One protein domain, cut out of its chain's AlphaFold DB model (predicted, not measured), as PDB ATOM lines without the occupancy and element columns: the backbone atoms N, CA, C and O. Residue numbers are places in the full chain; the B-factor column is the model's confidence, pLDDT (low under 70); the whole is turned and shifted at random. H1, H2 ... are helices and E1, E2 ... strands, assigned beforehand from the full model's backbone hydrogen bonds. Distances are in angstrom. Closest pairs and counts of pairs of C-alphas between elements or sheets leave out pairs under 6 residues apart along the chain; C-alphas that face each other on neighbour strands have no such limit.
ATOM      1  N   ALA A  17     -72.094-139.234-156.490       61.97
ATOM      2  CA  ALA A  17     -73.372-139.871-156.182       61.97
ATOM      3  C   ALA A  17     -74.155-139.179-155.050       61.97
ATOM      4  O   ALA A  17     -75.379-139.237-155.063       61.97
ATOM      5  N   GLU A  18     -73.486-138.519-154.105       61.38
ATOM      6  CA  GLU A  18     -74.107-137.759-153.012       61.38
ATOM      7  C   GLU A  18     -74.554-136.378-153.506       61.38
ATOM      8  O   GLU A  18     -75.673-135.956-153.228       61.38
ATOM      9  N   LEU A  19     -73.760-135.740-154.375       61.91
ATOM     10  CA  LEU A  19     -74.178-134.548-155.117       61.91
ATOM     11  C   LEU A  19     -75.335-134.864-156.081       61.91
ATOM     12  O   LEU A  19     -76.301-134.113-156.143       61.91
ATOM     13  N   LEU A  20     -75.288-135.991-156.799       61.44
ATOM     14  CA  LEU A  20     -76.387-136.472-157.646       61.44
ATOM     15  C   LEU A  20     -77.616-136.877-156.830       61.44
ATOM     16  O   LEU A  20     -78.727-136.719-157.326       61.44
ATOM     17  N   ALA A  21     -77.449-137.394-155.611       61.34
ATOM     18  CA  ALA A  21     -78.553-137.696-154.702       61.34
ATOM     19  C   ALA A  21     -79.200-136.412-154.173       61.34
ATOM     20  O   ALA A  21     -80.419-136.315-154.213       61.34
ATOM     21  N   LEU A  22     -78.408-135.402-153.802       58.97
ATOM     22  CA  LEU A  22     -78.886-134.068-153.426       58.97
ATOM     23  C   LEU A  22     -79.561-133.347-154.603       58.97
ATOM     24  O   LEU A  22     -80.605-132.723-154.437       58.97
ATOM     25  N   LEU A  23     -79.009-133.464-155.815       59.88
ATOM     26  CA  LEU A  23     -79.611-132.933-157.043       59.88
ATOM     27  C   LEU A  23     -80.891-133.691-157.434       59.88
ATOM     28  O   LEU A  23     -81.823-133.068-157.929       59.88
ATOM     29  N   LYS A  24     -80.974-135.006-157.178       56.91
ATOM     30  CA  LYS A  24     -82.196-135.811-157.367       56.91
ATOM     31  C   LYS A  24     -83.250-135.550-156.296       56.91
ATOM     32  O   LYS A  24     -84.432-135.551-156.620       56.91
ATOM     33  N   GLU A  25     -82.852-135.317-155.046       54.50
ATOM     34  CA  GLU A  25     -83.757-134.870-153.982       54.50
ATOM     35  C   GLU A  25     -84.368-133.513-154.324       54.50
ATOM     36  O   GLU A  25     -85.552-133.302-154.045       54.50
ATOM     37  N   ARG A  26     -83.596-132.656-155.014       56.44
ATOM     38  CA  ARG A  26     -83.988-131.307-155.439       56.44
ATOM     39  C   ARG A  26     -85.255-131.245-156.300       56.44
ATOM     40  O   ARG A  26     -85.920-130.218-156.316       56.44
ATOM     41  N   GLU A  27     -85.607-132.331-156.984       65.38
ATOM     42  CA  GLU A  27     -86.755-132.391-157.902       65.38
ATOM     43  C   GLU A  27     -87.823-133.402-157.465       65.38
ATOM     44  O   GLU A  27     -88.710-133.768-158.241       65.38
ATOM     45  N   THR A  28     -87.775-133.885-156.221       80.38
ATOM     46  CA  THR A  28     -88.847-134.761-155.745       80.38
ATOM     47  C   THR A  28     -90.114-133.947-155.464       80.38
ATOM     48  O   THR A  28     -90.037-132.862-154.881       80.38
ATOM     49  N   PRO A  29     -91.311-134.477-155.781       84.56
ATOM     50  CA  PRO A  29     -92.572-133.840-155.399       84.56
ATOM     51  C   PRO A  29     -92.663-133.526-153.899       84.56
ATOM     52  O   PRO A  29     -93.282-132.542-153.507       84.56
ATOM     53  N   ASN A  30     -92.015-134.337-153.056       84.69
ATOM     54  CA  ASN A  30     -91.973-134.126-151.612       84.69
ATOM     55  C   ASN A  30     -91.146-132.900-151.217       84.69
ATOM     56  O   ASN A  30     -91.583-132.142-150.353       84.69
ATOM     57  N   LEU A  31     -89.983-132.687-151.841       85.19
ATOM     58  CA  LEU A  31     -89.193-131.491-151.569       85.19
ATOM     59  C   LEU A  31     -89.910-130.242-152.082       85.19
ATOM     60  O   LEU A  31     -90.060-129.292-151.323       85.19
ATOM     61  N   LEU A  32     -90.435-130.275-153.312       85.94
ATOM     62  CA  LEU A  32     -91.219-129.164-153.865       85.94
ATOM     63  C   LEU A  32     -92.407-128.815-152.962       85.94
ATOM     64  O   LEU A  32     -92.638-127.645-152.660       85.94
ATOM     65  N   ARG A  33     -93.117-129.829-152.452       89.31
ATOM     66  CA  ARG A  33     -94.177-129.643-151.457       89.31
ATOM     67  C   ARG A  33     -93.656-128.951-150.196       89.31
ATOM     68  O   ARG A  33     -94.292-128.014-149.727       89.31
ATOM     69  N   LYS A  34     -92.523-129.387-149.644       92.00
ATOM     70  CA  LYS A  34     -91.947-128.788-148.429       92.00
ATOM     71  C   LYS A  34     -91.483-127.352-148.641       92.00
ATOM     72  O   LYS A  34     -91.703-126.514-147.773       92.00
ATOM     73  N   GLU A  35     -90.899-127.046-149.793       92.12
ATOM     74  CA  GLU A  35     -90.536-125.675-150.159       92.12
ATOM     75  C   GLU A  35     -91.770-124.778-150.311       92.12
ATOM     76  O   GLU A  35     -91.743-123.623-149.885       92.12
ATOM     77  N   MET A  36     -92.863-125.295-150.885       91.62
ATOM     78  CA  MET A  36     -94.136-124.572-150.961       91.62
ATOM     79  C   MET A  36     -94.742-124.326-149.575       91.62
ATOM     80  O   MET A  36     -95.147-123.201-149.291       91.62
ATOM     81  N   GLU A  37     -94.764-125.343-148.705       93.12
ATOM     82  CA  GLU A  37     -95.220-125.215-147.312       93.12
ATOM     83  C   GLU A  37     -94.414-124.134-146.571       93.12
ATOM     84  O   GLU A  37     -94.999-123.266-145.926       93.12
ATOM     85  N   LEU A  38     -93.084-124.122-146.721       95.06
ATOM     86  CA  LEU A  38     -92.219-123.120-146.097       95.06
ATOM     87  C   LEU A  38     -92.511-121.699-146.597       95.06
ATOM     88  O   LEU A  38     -92.623-120.779-145.789       95.06
ATOM     89  N   LYS A  39     -92.652-121.510-147.914       95.62
ATOM     90  CA  LYS A  39     -92.983-120.198-148.495       95.62
ATOM     91  C   LYS A  39     -94.330-119.682-147.996       95.62
ATOM     92  O   LYS A  39     -94.448-118.496-147.711       95.62
ATOM     93  N   LEU A  40     -95.327-120.559-147.865       94.19
ATOM     94  CA  LEU A  40     -96.636-120.180-147.334       94.19
ATOM     95  C   LEU A  40     -96.534-119.715-145.876       94.19
ATOM     96  O   LEU A  40     -97.100-118.682-145.533       94.19
ATOM     97  N   VAL A  41     -95.772-120.431-145.041       95.50
ATOM     98  CA  VAL A  41     -95.530-120.036-143.643       95.50
ATOM     99  C   VAL A  41     -94.864-118.665-143.567       95.50
ATOM    100  O   VAL A  41     -95.346-117.808-142.836       95.50
ATOM    101  N   GLN A  42     -93.819-118.424-144.363       97.00
ATOM    102  CA  GLN A  42     -93.118-117.135-144.378       97.00
ATOM    103  C   GLN A  42     -94.049-115.967-144.727       97.00
ATOM    104  O   GLN A  42     -94.001-114.930-144.075       97.00
ATOM    105  N   VAL A  43     -94.926-116.149-145.718       95.94
ATOM    106  CA  VAL A  43     -95.920-115.133-146.095       95.94
ATOM    107  C   VAL A  43     -96.907-114.882-144.952       95.94
ATOM    108  O   VAL A  43     -97.189-113.733-144.621       95.94
ATOM    109  N   VAL A  44     -97.420-115.941-144.323       94.62
ATOM    110  CA  VAL A  44     -98.341-115.814-143.184       94.62
ATOM    111  C   VAL A  44     -97.677-115.077-142.018       94.62
ATOM    112  O   VAL A  44     -98.289-114.176-141.448       94.62
ATOM    113  N   GLU A  45     -96.430-115.412-141.685       94.75
ATOM    114  CA  GLU A  45     -95.660-114.744-140.628       94.75
ATOM    115  C   GLU A  45     -95.415-113.262-140.938       94.75
ATOM    116  O   GLU A  45     -95.580-112.419-140.055       94.75
ATOM    117  N   GLU A  46     -95.073-112.925-142.185       97.12
ATOM    118  CA  GLU A  46     -94.866-111.540-142.619       97.12
ATOM    119  C   GLU A  46     -96.132-110.696-142.414       97.12
ATOM    120  O   GLU A  46     -96.072-109.626-141.809       97.12
ATOM    121  N   TYR A  47     -97.297-111.189-142.843       95.06
ATOM    122  CA  TYR A  47     -98.553-110.454-142.679       95.06
ATOM    123  C   TYR A  47     -99.053-110.420-141.232       95.06
ATOM    124  O   TYR A  47     -99.591-109.393-140.809       95.06
ATOM    125  N   GLN A  48     -98.826-111.474-140.442       92.69
ATOM    126  CA  GLN A  48     -99.096-111.435-139.002       92.69
ATOM    127  C   GLN A  48     -98.241-110.381-138.294       92.69
ATOM    128  O   GLN A  48     -98.756-109.618-137.476       92.69
ATOM    129  N   ALA A  49     -96.959-110.261-138.650       93.12
ATOM    130  CA  ALA A  49     -96.082-109.225-138.107       93.12
ATOM    131  C   ALA A  49     -96.537-107.799-138.476       93.12
ATOM    132  O   ALA A  49     -96.263-106.855-137.733       93.12
ATOM    133  N   LEU A  50     -97.264-107.639-139.587       94.31
ATOM    134  CA  LEU A  50     -97.893-106.380-140.003       94.31
ATOM    135  C   LEU A  50     -99.258-106.120-139.334       94.31
ATOM    136  O   LEU A  50     -99.879-105.093-139.603       94.31
ATOM    137  N   GLY A  51     -99.713-107.010-138.448       90.19
ATOM    138  CA  GLY A  51    -100.943-106.857-137.669       90.19
ATOM    139  C   GLY A  51    -102.176-107.529-138.270       90.19
ATOM    140  O   GLY A  51    -103.283-107.282-137.795       90.19
ATOM    141  N   LEU A  52    -102.019-108.370-139.297       91.25
ATOM    142  CA  LEU A  52    -103.115-109.187-139.810       91.25
ATOM    143  C   LEU A  52    -103.272-110.436-138.928       91.25
ATOM    144  O   LEU A  52    -102.464-111.353-139.022       91.25
ATOM    145  N   ASP A  53    -104.295-110.483-138.071       92.69
ATOM    146  CA  ASP A  53    -104.549-111.633-137.185       92.69
ATOM    147  C   ASP A  53    -105.173-112.802-137.969       92.69
ATOM    148  O   ASP A  53    -106.388-113.003-137.982       92.69
ATOM    149  N   ILE A  54    -104.329-113.511-138.724       92.69
ATOM    150  CA  ILE A  54    -104.719-114.610-139.611       92.69
ATOM    151  C   ILE A  54    -105.095-115.844-138.782       92.69
ATOM    152  O   ILE A  54    -104.273-116.397-138.056       92.69
ATOM    153  N   VAL A  55    -106.320-116.325-138.978       94.12
ATOM    154  CA  VAL A  55    -106.849-117.551-138.363       94.12
ATOM    155  C   VAL A  55    -106.659-118.748-139.281       94.12
ATOM    156  O   VAL A  55    -106.255-119.819-138.835       94.12
ATOM    157  N   ASP A  56    -106.987-118.570-140.558       93.00
ATOM    158  CA  ASP A  56    -107.004-119.650-141.534       93.00
ATOM    159  C   ASP A  56    -106.709-119.126-142.940       93.00
ATOM    160  O   ASP A  56    -107.104-118.014-143.304       93.00
ATOM    161  N   VAL A  57    -106.031-119.953-143.732       92.50
ATOM    162  CA  VAL A  57    -105.807-119.727-145.159       92.50
ATOM    163  C   VAL A  57    -106.368-120.930-145.902       92.50
ATOM    164  O   VAL A  57    -105.798-122.021-145.855       92.50
ATOM    165  N   SER A  58    -107.470-120.719-146.613       93.38
ATOM    166  CA  SER A  58    -108.123-121.752-147.409       93.38
ATOM    167  C   SER A  58    -107.724-121.602-148.867       93.38
ATOM    168  O   SER A  58    -107.830-120.518-149.441       93.38
ATOM    169  N   ILE A  59    -107.287-122.701-149.477       91.94
ATOM    170  CA  ILE A  59    -106.942-122.770-150.897       91.94
ATOM    171  C   ILE A  59    -107.780-123.882-151.520       91.94
ATOM    172  O   ILE A  59    -107.634-125.047-151.145       91.94
ATOM    173  N   ASP A  60    -108.633-123.524-152.474       92.31
ATOM    174  CA  ASP A  60    -109.413-124.466-153.270       92.31
ATOM    175  C   ASP A  60    -108.834-124.554-154.688       92.31
ATOM    176  O   ASP A  60    -108.519-123.548-155.327       92.31
ATOM    177  N   MET A  61    -108.662-125.783-155.172       90.81
ATOM    178  CA  MET A  61    -108.089-126.085-156.480       90.81
ATOM    179  C   MET A  61    -109.101-126.888-157.296       90.81
ATOM    180  O   MET A  61    -109.157-128.116-157.206       90.81
ATOM    181  N   ASN A  62    -109.870-126.197-158.140       86.88
ATOM    182  CA  ASN A  62    -110.883-126.809-158.998       86.88
ATOM    183  C   ASN A  62    -110.451-126.770-160.466       86.88
ATOM    184  O   ASN A  62    -110.670-125.799-161.195       86.88
ATOM    185  N   GLY A  63    -109.836-127.870-160.911       82.50
ATOM    186  CA  GLY A  63    -109.362-128.043-162.283       82.50
ATOM    187  C   GLY A  63    -108.224-127.080-162.626       82.50
ATOM    188  O   GLY A  63    -107.062-127.401-162.406       82.50
ATOM    189  N   SER A  64    -108.568-125.918-163.187       82.75
ATOM    190  CA  SER A  64    -107.628-124.860-163.591       82.75
ATOM    191  C   SER A  64    -107.748-123.568-162.779       82.75
ATOM    192  O   SER A  64    -106.975-122.641-163.010       82.75
ATOM    193  N   LEU A  65    -108.739-123.470-161.892       83.19
ATOM    194  CA  LEU A  65    -108.957-122.306-161.035       83.19
ATOM    195  C   LEU A  65    -108.329-122.572-159.667       83.19
ATOM    196  O   LEU A  65    -108.492-123.658-159.107       83.19
ATOM    197  N   ILE A  66    -107.596-121.581-159.169       89.69
ATOM    198  CA  ILE A  66    -107.044-121.564-157.816       89.69
ATOM    199  C   ILE A  66    -107.693-120.380-157.117       89.69
ATOM    200  O   ILE A  66    -107.403-119.235-157.467       89.69
ATOM    201  N   ASP A  67    -108.551-120.670-156.148       93.38
ATOM    202  CA  ASP A  67    -109.172-119.664-155.296       93.38
ATOM    203  C   ASP A  67    -108.533-119.737-153.911       93.38
ATOM    204  O   ASP A  67    -108.390-120.814-153.330       93.38
ATOM    205  N   ALA A  68    -108.124-118.584-153.386       92.44
ATOM    206  CA  ALA A  68    -107.543-118.479-152.056       92.44
ATOM    207  C   ALA A  68    -108.288-117.422-151.243       92.44
ATOM    208  O   ALA A  68    -108.574-116.326-151.733       92.44
ATOM    209  N   SER A  69    -108.581-117.745-149.989       93.88
ATOM    210  CA  SER A  69    -109.188-116.831-149.028       93.88
ATOM    211  C   SER A  69    -108.441-116.878-147.701       93.88
ATOM    212  O   SER A  69    -107.835-117.886-147.334       93.88
ATOM    213  N   VAL A  70    -108.468-115.754-146.988       93.81
ATOM    214  CA  VAL A  70    -107.840-115.604-145.673       93.81
ATOM    215  C   VAL A  70    -108.922-115.204-144.685       93.81
ATOM    216  O   VAL A  70    -109.598-114.192-144.877       93.81
ATOM    217  N   THR A  71    -109.086-116.001-143.637       94.19
ATOM    218  CA  THR A  71    -109.947-115.674-142.503       94.19
ATOM    219  C   THR A  71    -109.100-114.975-141.454       94.19
ATOM    220  O   THR A  71    -108.061-115.500-141.051       94.19
ATOM    221  N   ILE A  72    -109.543-113.805-141.006       94.12
ATOM    222  CA  ILE A  72    -108.872-113.024-139.966       94.12
ATOM    223  C   ILE A  72    -109.781-112.899-138.746       94.12
ATOM    224  O   ILE A  72    -111.005-112.841-138.890       94.12
ATOM    225  N   ASN A  73    -109.207-112.827-137.550       91.25
ATOM    226  CA  ASN A  73    -109.951-112.338-136.401       91.25
ATOM    227  C   ASN A  73    -110.149-110.839-136.595       91.25
ATOM    228  O   ASN A  73    -109.194-110.062-136.640       91.25
TER     229      ASN A  73
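What this domain is: This is residues 17 to 73 of the 91 residues of an uncharacterized protein of Acinetobacter venetianus (UniProt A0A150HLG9). A long helix, H2, and a narrow two-stranded hairpin, E1 and E2, meet near their ends as an open V, with the last part of H2 near the beginning of E1. A shorter helix, H1, follows from the other end of H2 across a tight link at a steep tilt of 60 degrees, and residues 17 to 39, of which 17 to 25 belong to H1 and 29 to 39 to H2, stick out as a free arm. The printed part has 57 residues, with two named helices followed by two named strands in the order H1, H2, E1, E2; the sheet, in the order E1 - E2, is antiparallel, and the class is mixed, helices and strands. The whole is only just extended, close to loose, with a radius of gyration of the C-alphas of 15.8 A, and its outline is flat, 50 by 32 by 11 A.

How they stand to each other: H1, residues 17 to 25, and H2, residues 29 to 49, are close but not clearly touching, with the closest C-alphas, those of Glu 25 and Leu 31, 6.8 A apart. They run the same way at a steep tilt of 60 degrees. In both helices each O i to N i+4 pair is within hydrogen-bond range. From H2 to E1, residues 54 to 62, the closest C-alphas are those of Gln 48 and Ile 54, 6.5 A apart. E2, residues 65 to 72, forms a hairpin with E1: the two strands are antiparallel, with 166 degrees between their directions. N 58 and O 69 are 2.9 A apart and N 71 and O 56 are 2.8 A apart, both within hydrogen-bond range. H2 and E2 are apart, and H1 is apart from both strands.

Where its parts are: H1 begins at C-alpha 17, at (-73.372, -139.871, -156.182), and measures 11.7 A from first to last C-alpha. H2, the longest helix with 21 residues, measures 30.3 A and ends at C-alpha 49, at (-96.082, -109.225, -138.107). E1 measures 23.7 A over its 9 residues. E2 measures 23.0 A over its 8 residues and ends at C-alpha 72, at (-108.872, -113.024, -139.966).

The domain as a whole: The two C-alphas farthest apart are those of Ala 17 and Asn 73, the first and last printed residues, at 49.9 A. The printed part has no cut, and the links H1 to H2, H2 to E1 and E1 to E2 are tight. Besides residues 17 to 39, residues 61 to 66 at the turn of the hairpin stand free. The mean pLDDT of the printed part is 85.4; residues 17 to 27 are under 70, and H1 has a mean of 60.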